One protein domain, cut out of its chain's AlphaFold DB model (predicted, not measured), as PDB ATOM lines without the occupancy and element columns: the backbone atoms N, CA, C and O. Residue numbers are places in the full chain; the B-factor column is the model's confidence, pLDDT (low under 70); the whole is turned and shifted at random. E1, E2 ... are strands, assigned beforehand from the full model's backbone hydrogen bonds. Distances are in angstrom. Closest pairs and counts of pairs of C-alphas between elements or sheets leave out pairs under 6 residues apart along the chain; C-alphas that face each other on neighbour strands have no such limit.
ATOM      1  N   ARG A   3     -19.189 -45.701  -4.018       85.44
ATOM      2  CA  ARG A   3     -18.231 -46.063  -2.984       85.44
ATOM      3  C   ARG A   3     -18.519 -45.238  -1.744       85.44
ATOM      4  O   ARG A   3     -18.471 -44.011  -1.764       85.44
ATOM      5  N   THR A   4     -18.852 -45.944  -0.672       86.31
ATOM      6  CA  THR A   4     -19.053 -45.388   0.664       86.31
ATOM      7  C   THR A   4     -17.803 -45.658   1.484       86.31
ATOM      8  O   THR A   4     -17.389 -46.811   1.618       86.31
ATOM      9  N   ILE A   5     -17.219 -44.599   2.030       86.69
ATOM     10  CA  ILE A   5     -16.039 -44.651   2.885       86.69
ATOM     11  C   ILE A   5     -16.408 -44.077   4.244       86.69
ATOM     12  O   ILE A   5     -16.949 -42.976   4.340       86.69
ATOM     13  N   ILE A   6     -16.109 -44.834   5.289       86.81
ATOM     14  CA  ILE A   6     -16.220 -44.414   6.678       86.81
ATOM     15  C   ILE A   6     -14.806 -44.159   7.179       86.81
ATOM     16  O   ILE A   6     -13.950 -45.036   7.053       86.81
ATOM     17  N   TYR A   7     -14.572 -42.983   7.748       86.25
ATOM     18  CA  TYR A   7     -13.261 -42.596   8.255       86.25
ATOM     19  C   TYR A   7     -13.363 -41.884   9.606       86.25
ATOM     20  O   TYR A   7     -14.380 -41.268   9.928       86.25
ATOM     21  N   SER A   8     -12.310 -41.987  10.411       83.50
ATOM     22  CA  SER A   8     -12.076 -41.143  11.585       83.50
ATOM     23  C   SER A   8     -11.111 -40.026  11.212       83.50
ATOM     24  O   SER A   8     -10.304 -40.160  10.299       83.50
ATOM     25  N   GLU A   9     -11.186 -38.908  11.928       80.81
ATOM     26  CA  GLU A   9     -10.164 -37.868  11.854       80.81
ATOM     27  C   GLU A   9      -9.624 -37.638  13.259       80.81
ATOM     28  O   GLU A   9     -10.361 -37.189  14.138       80.81
ATOM     29  N   ILE A  10      -8.357 -37.982  13.472       79.00
ATOM     30  CA  ILE A  10      -7.672 -37.838  14.757       79.00
ATOM     31  C   ILE A  10      -6.443 -36.968  14.506       79.00
ATOM     32  O   ILE A  10      -5.562 -37.345  13.742       79.00
ATOM     33  N   ASN A  11      -6.380 -35.788  15.130       76.69
ATOM     34  CA  ASN A  11      -5.266 -34.839  14.975       76.69
ATOM     35  C   ASN A  11      -4.951 -34.467  13.507       76.69
ATOM     36  O   ASN A  11      -3.788 -34.325  13.138       76.69
ATOM     37  N   GLY A  12      -5.981 -34.337  12.661       72.56
ATOM     38  CA  GLY A  12      -5.840 -34.032  11.230       72.56
ATOM     39  C   GLY A  12      -5.472 -35.234  10.352       72.56
ATOM     40  O   GLY A  12      -5.445 -35.112   9.132       72.56
ATOM     41  N   ILE A  13      -5.234 -36.408  10.943       73.81
ATOM     42  CA  ILE A  13      -5.002 -37.654  10.211       73.81
ATOM     43  C   ILE A  13      -6.357 -38.304   9.942       73.81
ATOM     44  O   ILE A  13      -7.086 -38.630  10.882       73.81
ATOM     45  N   GLN A  14      -6.691 -38.483   8.664       82.19
ATOM     46  CA  GLN A  14      -7.907 -39.170   8.232       82.19
ATOM     47  C   GLN A  14      -7.611 -40.661   8.045       82.19
ATOM     48  O   GLN A  14      -6.870 -41.047   7.143       82.19
ATOM     49  N   GLU A  15      -8.178 -41.502   8.907       81.31
ATOM     50  CA  GLU A  15      -7.985 -42.952   8.884       81.31
ATOM     51  C   GLU A  15      -9.252 -43.647   8.378       81.31
ATOM     52  O   GLU A  15     -10.349 -43.439   8.898       81.31
ATOM     53  N   ILE A  16      -9.113 -44.477   7.344       85.00
ATOM     54  CA  ILE A  16     -10.237 -45.200   6.745       85.00
ATOM     55  C   ILE A  16     -10.571 -46.415   7.613       85.00
ATOM     56  O   ILE A  16      -9.784 -47.349   7.727       85.00
ATOM     57  N   ILE A  17     -11.776 -46.422   8.177       85.12
ATOM     58  CA  ILE A  17     -12.289 -47.495   9.036       85.12
ATOM     59  C   ILE A  17     -12.955 -48.580   8.191       85.12
ATOM     60  O   ILE A  17     -12.832 -49.773   8.467       85.12
ATOM     61  N   TYR A  18     -13.719 -48.173   7.175       83.75
ATOM     62  CA  TYR A  18     -14.499 -49.099   6.366       83.75
ATOM     63  C   TYR A  18     -14.756 -48.556   4.965       83.75
ATOM     64  O   TYR A  18     -14.991 -47.364   4.775       83.75
ATOM     65  N   GLN A  19     -14.784 -49.460   3.990       84.94
ATOM     66  CA  GLN A  19     -15.100 -49.157   2.604       84.94
ATOM     67  C   GLN A  19     -16.092 -50.180   2.050       84.94
ATOM     68  O   GLN A  19     -15.944 -51.385   2.254       84.94
ATOM     69  N   ARG A  20     -17.080 -49.701   1.288       85.25
ATOM     70  CA  ARG A  20     -18.022 -50.549   0.551       85.25
ATOM     71  C   ARG A  20     -18.402 -49.946  -0.791       85.25
ATOM     72  O   ARG A  20     -18.615 -48.742  -0.887       85.25
ATOM     73  N   ILE A  21     -18.574 -50.809  -1.789       85.56
ATOM     74  CA  ILE A  21     -19.167 -50.471  -3.084       85.56
ATOM     75  C   ILE A  21     -20.597 -51.030  -3.115       85.56
ATOM     76  O   ILE A  21     -20.823 -52.190  -2.761       85.56
ATOM     77  N   SER A  22     -21.576 -50.201  -3.475       83.81
ATOM     78  CA  SER A  22     -22.982 -50.602  -3.620       83.81
ATOM     79  C   SER A  22     -23.647 -49.948  -4.827       83.81
ATOM     80  O   SER A  22     -23.221 -48.897  -5.300       83.81
ATOM     81  N   ASP A  23     -24.719 -50.560  -5.323       82.50
ATOM     82  CA  ASP A  23     -25.488 -50.010  -6.447       82.50
ATOM     83  C   ASP A  23     -26.432 -48.879  -6.040       82.50
ATOM     84  O   ASP A  23     -26.845 -48.088  -6.885       82.50
ATOM     85  N   SER A  24     -26.738 -48.768  -4.748       75.00
ATOM     86  CA  SER A  24     -27.596 -47.728  -4.199       75.00
ATOM     87  C   SER A  24     -26.859 -46.827  -3.218       75.00
ATOM     88  O   SER A  24     -25.989 -47.263  -2.455       75.00
ATOM     89  N   GLU A  25     -27.253 -45.557  -3.243       71.00
ATOM     90  CA  GLU A  25     -26.933 -44.567  -2.224       71.00
ATOM     91  C   GLU A  25     -27.714 -44.955  -0.968       71.00
ATOM     92  O   GLU A  25     -28.946 -44.952  -0.949       71.00
ATOM     93  N   LYS A  26     -27.003 -45.352   0.088       66.75
ATOM     94  CA  LYS A  26     -27.606 -45.458   1.416       66.75
ATOM     95  C   LYS A  26     -27.316 -44.175   2.162       66.75
ATOM     96  O   LYS A  26     -26.154 -43.894   2.435       66.75
ATOM     97  N   ILE A  27     -28.358 -43.439   2.533       63.03
ATOM     98  CA  ILE A  27     -28.223 -42.308   3.448       63.03
ATOM     99  C   ILE A  27     -27.896 -42.892   4.820       63.03
ATOM    100  O   ILE A  27     -28.772 -43.360   5.545       63.03
ATOM    101  N   ILE A  28     -26.609 -42.947   5.134       64.94
ATOM    102  CA  ILE A  28     -26.127 -43.269   6.469       64.94
ATOM    103  C   ILE A  28     -25.767 -41.915   7.069       64.94
ATOM    104  O   ILE A  28     -24.740 -41.342   6.723       64.94
ATOM    105  N   SER A  29     -26.647 -41.364   7.902       56.53
ATOM    106  CA  SER A  29     -26.346 -40.178   8.703       56.53
ATOM    107  C   SER A  29     -26.149 -40.622  10.143       56.53
ATOM    108  O   SER A  29     -27.075 -41.133  10.772       56.53
ATOM    109  N   ASN A  30     -24.940 -40.457  10.659       64.81
ATOM    110  CA  ASN A  30     -24.669 -40.600  12.078       64.81
ATOM    111  C   ASN A  30     -23.759 -39.440  12.469       64.81
ATOM    112  O   ASN A  30     -22.686 -39.294  11.888       64.81
ATOM    113  N   ASP A  31     -24.190 -38.619  13.424       61.91
ATOM    114  CA  ASP A  31     -23.492 -37.384  13.810       61.91
ATOM    115  C   ASP A  31     -22.063 -37.642  14.320       61.91
ATOM    116  O   ASP A  31     -21.214 -36.755  14.288       61.91
ATOM    117  N   ASN A  32     -21.775 -38.880  14.729       67.19
ATOM    118  CA  ASN A  32     -20.481 -39.290  15.268       67.19
ATOM    119  C   ASN A  32     -19.558 -39.980  14.248       67.19
ATOM    120  O   ASN A  32     -18.440 -40.352  14.600       67.19
ATOM    121  N   ILE A  33     -20.004 -40.201  13.006       73.69
ATOM    122  CA  ILE A  33     -19.252 -40.968  12.005       73.69
ATOM    123  C   ILE A  33     -19.094 -40.129  10.739       73.69
ATOM    124  O   ILE A  33     -20.080 -39.718  10.129       73.69
ATOM    125  N   LYS A  34     -17.849 -39.906  10.298       81.50
ATOM    126  CA  LYS A  34     -17.590 -39.222   9.027       81.50
ATOM    127  C   LYS A  34     -17.743 -40.208   7.880       81.50
ATOM    128  O   LYS A  34     -17.104 -41.260   7.847       81.50
ATOM    129  N   ILE A  35     -18.624 -39.859   6.948       83.25
ATOM    130  CA  ILE A  35     -18.997 -40.704   5.817       83.25
ATOM    131  C   ILE A  35     -18.797 -39.901   4.539       83.25
ATOM    132  O   ILE A  35     -19.287 -38.779   4.413       83.25
ATOM    133  N   LEU A  36     -18.065 -40.481   3.595       85.44
ATOM    134  CA  LEU A  36     -17.859 -39.948   2.258       85.44
ATOM    135  C   LEU A  36     -18.484 -40.905   1.245       85.44
ATOM    136  O   LEU A  36     -18.117 -42.078   1.180       85.44
ATOM    137  N   GLN A  37     -19.427 -40.400   0.454       85.19
ATOM    138  CA  GLN A  37     -20.020 -41.135  -0.658       85.19
ATOM    139  C   GLN A  37     -19.600 -40.485  -1.961       85.19
ATOM    140  O   GLN A  37     -19.842 -39.301  -2.185       85.19
ATOM    141  N   VAL A  38     -18.962 -41.271  -2.817       85.69
ATOM    142  CA  VAL A  38     -18.572 -40.837  -4.153       85.69
ATOM    143  C   VAL A  38     -19.119 -41.802  -5.187       85.69
ATOM    144  O   VAL A  38     -19.211 -43.012  -4.966       85.69
ATOM    145  N   LYS A  39     -19.478 -41.262  -6.347       85.75
ATOM    146  CA  LYS A  39     -19.822 -42.077  -7.505       85.75
ATOM    147  C   LYS A  39     -18.572 -42.818  -7.975       85.75
ATOM    148  O   LYS A  39     -17.526 -42.193  -8.146       85.75
ATOM    149  N   GLU A  40     -18.692 -44.125  -8.184       81.50
ATOM    150  CA  GLU A  40     -17.572 -44.935  -8.652       81.50
ATOM    151  C   GLU A  40     -17.163 -44.498 -10.064       81.50
ATOM    152  O   GLU A  40     -18.015 -44.337 -10.945       81.50
ATOM    153  N   LYS A  41     -15.860 -44.281 -10.259       81.81
ATOM    154  CA  LYS A  41     -15.228 -43.956 -11.543       81.81
ATOM    155  C   LYS A  41     -14.313 -45.103 -11.959       81.81
ATOM    156  O   LYS A  41     -13.812 -45.818 -11.098       81.81
ATOM    157  N   GLU A  42     -14.033 -45.234 -13.256       76.75
ATOM    158  CA  GLU A  42     -13.082 -46.241 -13.757       76.75
ATOM    159  C   GLU A  42     -11.700 -46.126 -13.099       76.75
ATOM    160  O   GLU A  42     -11.085 -47.137 -12.771       76.75
ATOM    161  N   GLU A  43     -11.258 -44.899 -12.813       72.56
ATOM    162  CA  GLU A  43     -10.005 -44.595 -12.107       72.56
ATOM    163  C   GLU A  43      -9.916 -45.273 -10.727       72.56
ATOM    164  O   GLU A  43      -8.823 -45.570 -10.251       72.56
ATOM    165  N   TYR A  44     -11.056 -45.557 -10.084       80.56
ATOM    166  CA  TYR A  44     -11.106 -46.153  -8.748       80.56
ATOM    167  C   TYR A  44     -10.961 -47.677  -8.733       80.56
ATOM    168  O   TYR A  44     -10.685 -48.251  -7.674       80.56
ATOM    169  N   ASN A  45     -11.104 -48.329  -9.890       76.12
ATOM    170  CA  ASN A  45     -10.966 -49.780 -10.020       76.12
ATOM    171  C   ASN A  45      -9.512 -50.237  -9.877       76.12
ATOM    172  O   ASN A  45      -9.258 -51.343  -9.411       76.12
ATOM    173  N   ASN A  46      -8.565 -49.366 -10.230       76.94
ATOM    174  CA  ASN A  46      -7.138 -49.672 -10.218       76.94
ATOM    175  C   ASN A  46      -6.412 -49.042  -9.026       76.94
ATOM    176  O   ASN A  46      -5.194 -48.919  -9.062       76.94
ATOM    177  N   ILE A  47      -7.116 -48.628  -7.970       85.44
ATOM    178  CA  ILE A  47      -6.461 -48.039  -6.798       85.44
ATOM    179  C   ILE A  47      -5.771 -49.127  -5.978       85.44
ATOM    180  O   ILE A  47      -6.409 -50.076  -5.527       85.44
ATOM    181  N   LYS A  48      -4.485 -48.915  -5.704       81.56
ATOM    182  CA  LYS A  48      -3.699 -49.690  -4.744       81.56
ATOM    183  C   LYS A  48      -3.656 -49.008  -3.377       81.56
ATOM    184  O   LYS A  48      -3.791 -49.680  -2.356       81.56
ATOM    185  N   LYS A  49      -3.498 -47.681  -3.347       84.19
ATOM    186  CA  LYS A  49      -3.466 -46.884  -2.115       84.19
ATOM    187  C   LYS A  49      -4.111 -45.519  -2.330       84.19
ATOM    188  O   LYS A  49      -3.929 -44.903  -3.378       84.19
ATOM    189  N   PHE A  50      -4.875 -45.065  -1.345       88.81
ATOM    190  CA  PHE A  50      -5.512 -43.755  -1.348       88.81
ATOM    191  C   PHE A  50      -5.709 -43.252   0.080       88.81
ATOM    192  O   PHE A  50      -5.765 -44.047   1.023       88.81
ATOM    193  N   HIS A  51      -5.897 -41.945   0.209       87.69
ATOM    194  CA  HIS A  51      -6.315 -41.286   1.438       87.69
ATOM    195  C   HIS A  51      -7.470 -40.323   1.158       87.69
ATOM    196  O   HIS A  51      -7.939 -40.177   0.023       87.69
ATOM    197  N   ILE A  52      -7.980 -39.707   2.221       85.75
ATOM    198  CA  ILE A  52      -9.012 -38.682   2.127       85.75
ATOM    199  C   ILE A  52      -8.386 -37.353   2.543       85.75
ATOM    200  O   ILE A  52      -7.709 -37.269   3.566       85.75
ATOM    201  N   GLU A  53      -8.611 -36.328   1.731       82.56
ATOM    202  CA  GLU A  53      -8.194 -34.951   1.983       82.56
ATOM    203  C   GLU A  53      -9.353 -34.034   1.582       82.56
ATOM    204  O   GLU A  53      -9.981 -34.245   0.544       82.56
ATOM    205  N   ASP A  54      -9.724 -33.068   2.427       81.69
ATOM    206  CA  ASP A  54     -10.829 -32.129   2.163       81.69
ATOM    207  C   ASP A  54     -12.140 -32.779   1.671       81.69
ATOM    208  O   ASP A  54     -12.834 -32.264   0.787       81.69
ATOM    209  N   LYS A  55     -12.504 -33.934   2.252       78.88
ATOM    210  CA  LYS A  55     -13.679 -34.744   1.862       78.88
ATOM    211  C   LYS A  55     -13.627 -35.247   0.411       78.88
ATOM    212  O   LYS A  55     -14.667 -35.493  -0.199       78.88
ATOM    213  N   LYS A  56     -12.434 -35.416  -0.151       82.50
ATOM    214  CA  LYS A  56     -12.196 -36.004  -1.470       82.50
ATOM    215  C   LYS A  56     -11.257 -37.191  -1.338       82.50
ATOM    216  O   LYS A  56     -10.405 -37.221  -0.461       82.50
ATOM    217  N   ILE A  57     -11.424 -38.166  -2.224       83.94
ATOM    218  CA  ILE A  57     -10.478 -39.275  -2.357       83.94
ATOM    219  C   ILE A  57      -9.273 -38.773  -3.148       83.94
ATOM    220  O   ILE A  57      -9.442 -38.327  -4.286       83.94
ATOM    221  N   VAL A  58      -8.085 -38.898  -2.568       84.94
ATOM    222  CA  VAL A  58      -6.806 -38.651  -3.234       84.94
ATOM    223  C   VAL A  58      -6.119 -39.995  -3.440       84.94
ATOM    224  O   VAL A  58      -5.921 -40.757  -2.495       84.94
ATOM    225  N   ILE A  59      -5.815 -40.320  -4.694       85.81
ATOM    226  CA  ILE A  59      -5.191 -41.591  -5.067       85.81
ATOM    227  C   ILE A  59      -3.675 -41.436  -4.943       85.81
ATOM    228  O   ILE A  59      -3.086 -40.637  -5.666       85.81
ATOM    229  N   ASP A  60      -3.061 -42.214  -4.054       84.75
ATOM    230  CA  ASP A  60      -1.608 -42.219  -3.841       84.75
ATOM    231  C   ASP A  60      -0.903 -43.169  -4.811       84.75
ATOM    232  O   ASP A  60       0.141 -42.847  -5.373       84.75
ATOM    233  N   GLU A  61      -1.476 -44.359  -5.008       83.06
ATOM    234  CA  GLU A  61      -0.929 -45.388  -5.885       83.06
ATOM    235  C   GLU A  61      -2.044 -46.086  -6.659       83.06
ATOM    236  O   GLU A  61      -3.062 -46.500  -6.092       83.06
ATOM    237  N   VAL A  62      -1.801 -46.298  -7.949       84.94
ATOM    238  CA  VAL A  62      -2.600 -47.173  -8.809       84.94
ATOM    239  C   VAL A  62      -1.807 -48.430  -9.150       84.94
ATOM    240  O   VAL A  62      -0.577 -48.403  -9.201       84.94
ATOM    241  N   TYR A  63      -2.493 -49.545  -9.380       76.44
ATOM    242  CA  TYR A  63      -1.885 -50.695 -10.036       76.44
ATOM    243  C   TYR A  63      -1.450 -50.282 -11.444       76.44
ATOM    244  O   TYR A  63      -2.210 -49.612 -12.150       76.44
TER     245      TYR A  63
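What this domain is: This is residues 3 to 63 of the 103 residues of an uncharacterized protein of Clostridium sp. K25 (UniProt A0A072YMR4). A small sandwich of strands: a strongly twisted sheet of three, E2, E1 and E3, has a two-stranded hairpin, E4 and E5, crossed over part of one face. The two sheets are only partly face to face, and a long loop, residues 23 to 33, swings from edge strand E2 to edge strand E3. The printed part has 61 residues, with no named helix and five named strands in the order E1 E2 E3 E4 E5. Across the sheets the orders are E2 - E1 - E3 and E4 - E5, both antiparallel, and the class is all strand. The whole is compact, with a radius of gyration of the C-alphas of 11.8 A, and flat, spanning 34 by 30 by 16 A.

Where its parts are: Start in the larger sheet with its inner strand E1, residues 3 to 10: find C-alpha 3 at (-18.231, -46.063, -2.984) and go 22.2 A to C-alpha 10. On one side of it is E2, residues 13 to 22, the longest strand at 26.1 A, which bends by 55 degrees at residue 17. On the other side is E3, residues 34 to 39, 16.9 A long. Then look for E4, residues 47 to 53, beginning at (-6.461, -48.039, -6.798) and 15.9 A long. E5, residues 56 to 62, runs 16.5 A and ends at (-2.600, -47.173, -8.809).

How they stand to each other: E1 and E2 form a hairpin, antiparallel at 164 degrees; look for N 4 and O 20, 2.8 A apart and within hydrogen-bond range. At the bend of E2, N 17 and N 18 are both within range of O 6, at 2.8 A and 3.1 A. E3 is antiparallel to E1 at 150 degrees, with N 5 and O 36 at 2.8 A. Now turn to the other sheet, the hairpin of E4 and E5, antiparallel at 151 degrees, where N 56 and O 53 are 2.8 A apart. The two sheets make a sandwich, two sheets face to face, with their strands at 66 degrees and their best planes 29 degrees apart. Between E2 and E4 the closest C-alphas are those of Gln 14 and Ile 52, at 6.2 A. Between E3 and E5 they are those of Leu 36 and Lys 56, at 7.8 A. E1 and E4 are only just apart, at 8.4 A.

The domain as a whole: The two C-alphas farthest apart, those of Asp 31 and Tyr 63, are 34.8 A from each other. The printed part has no cut. The link from E2 to E3 is long, with 11 residues, and residues 26 to 32 in it have pLDDT under 70. The mean pLDDT of the printed part is 80.0.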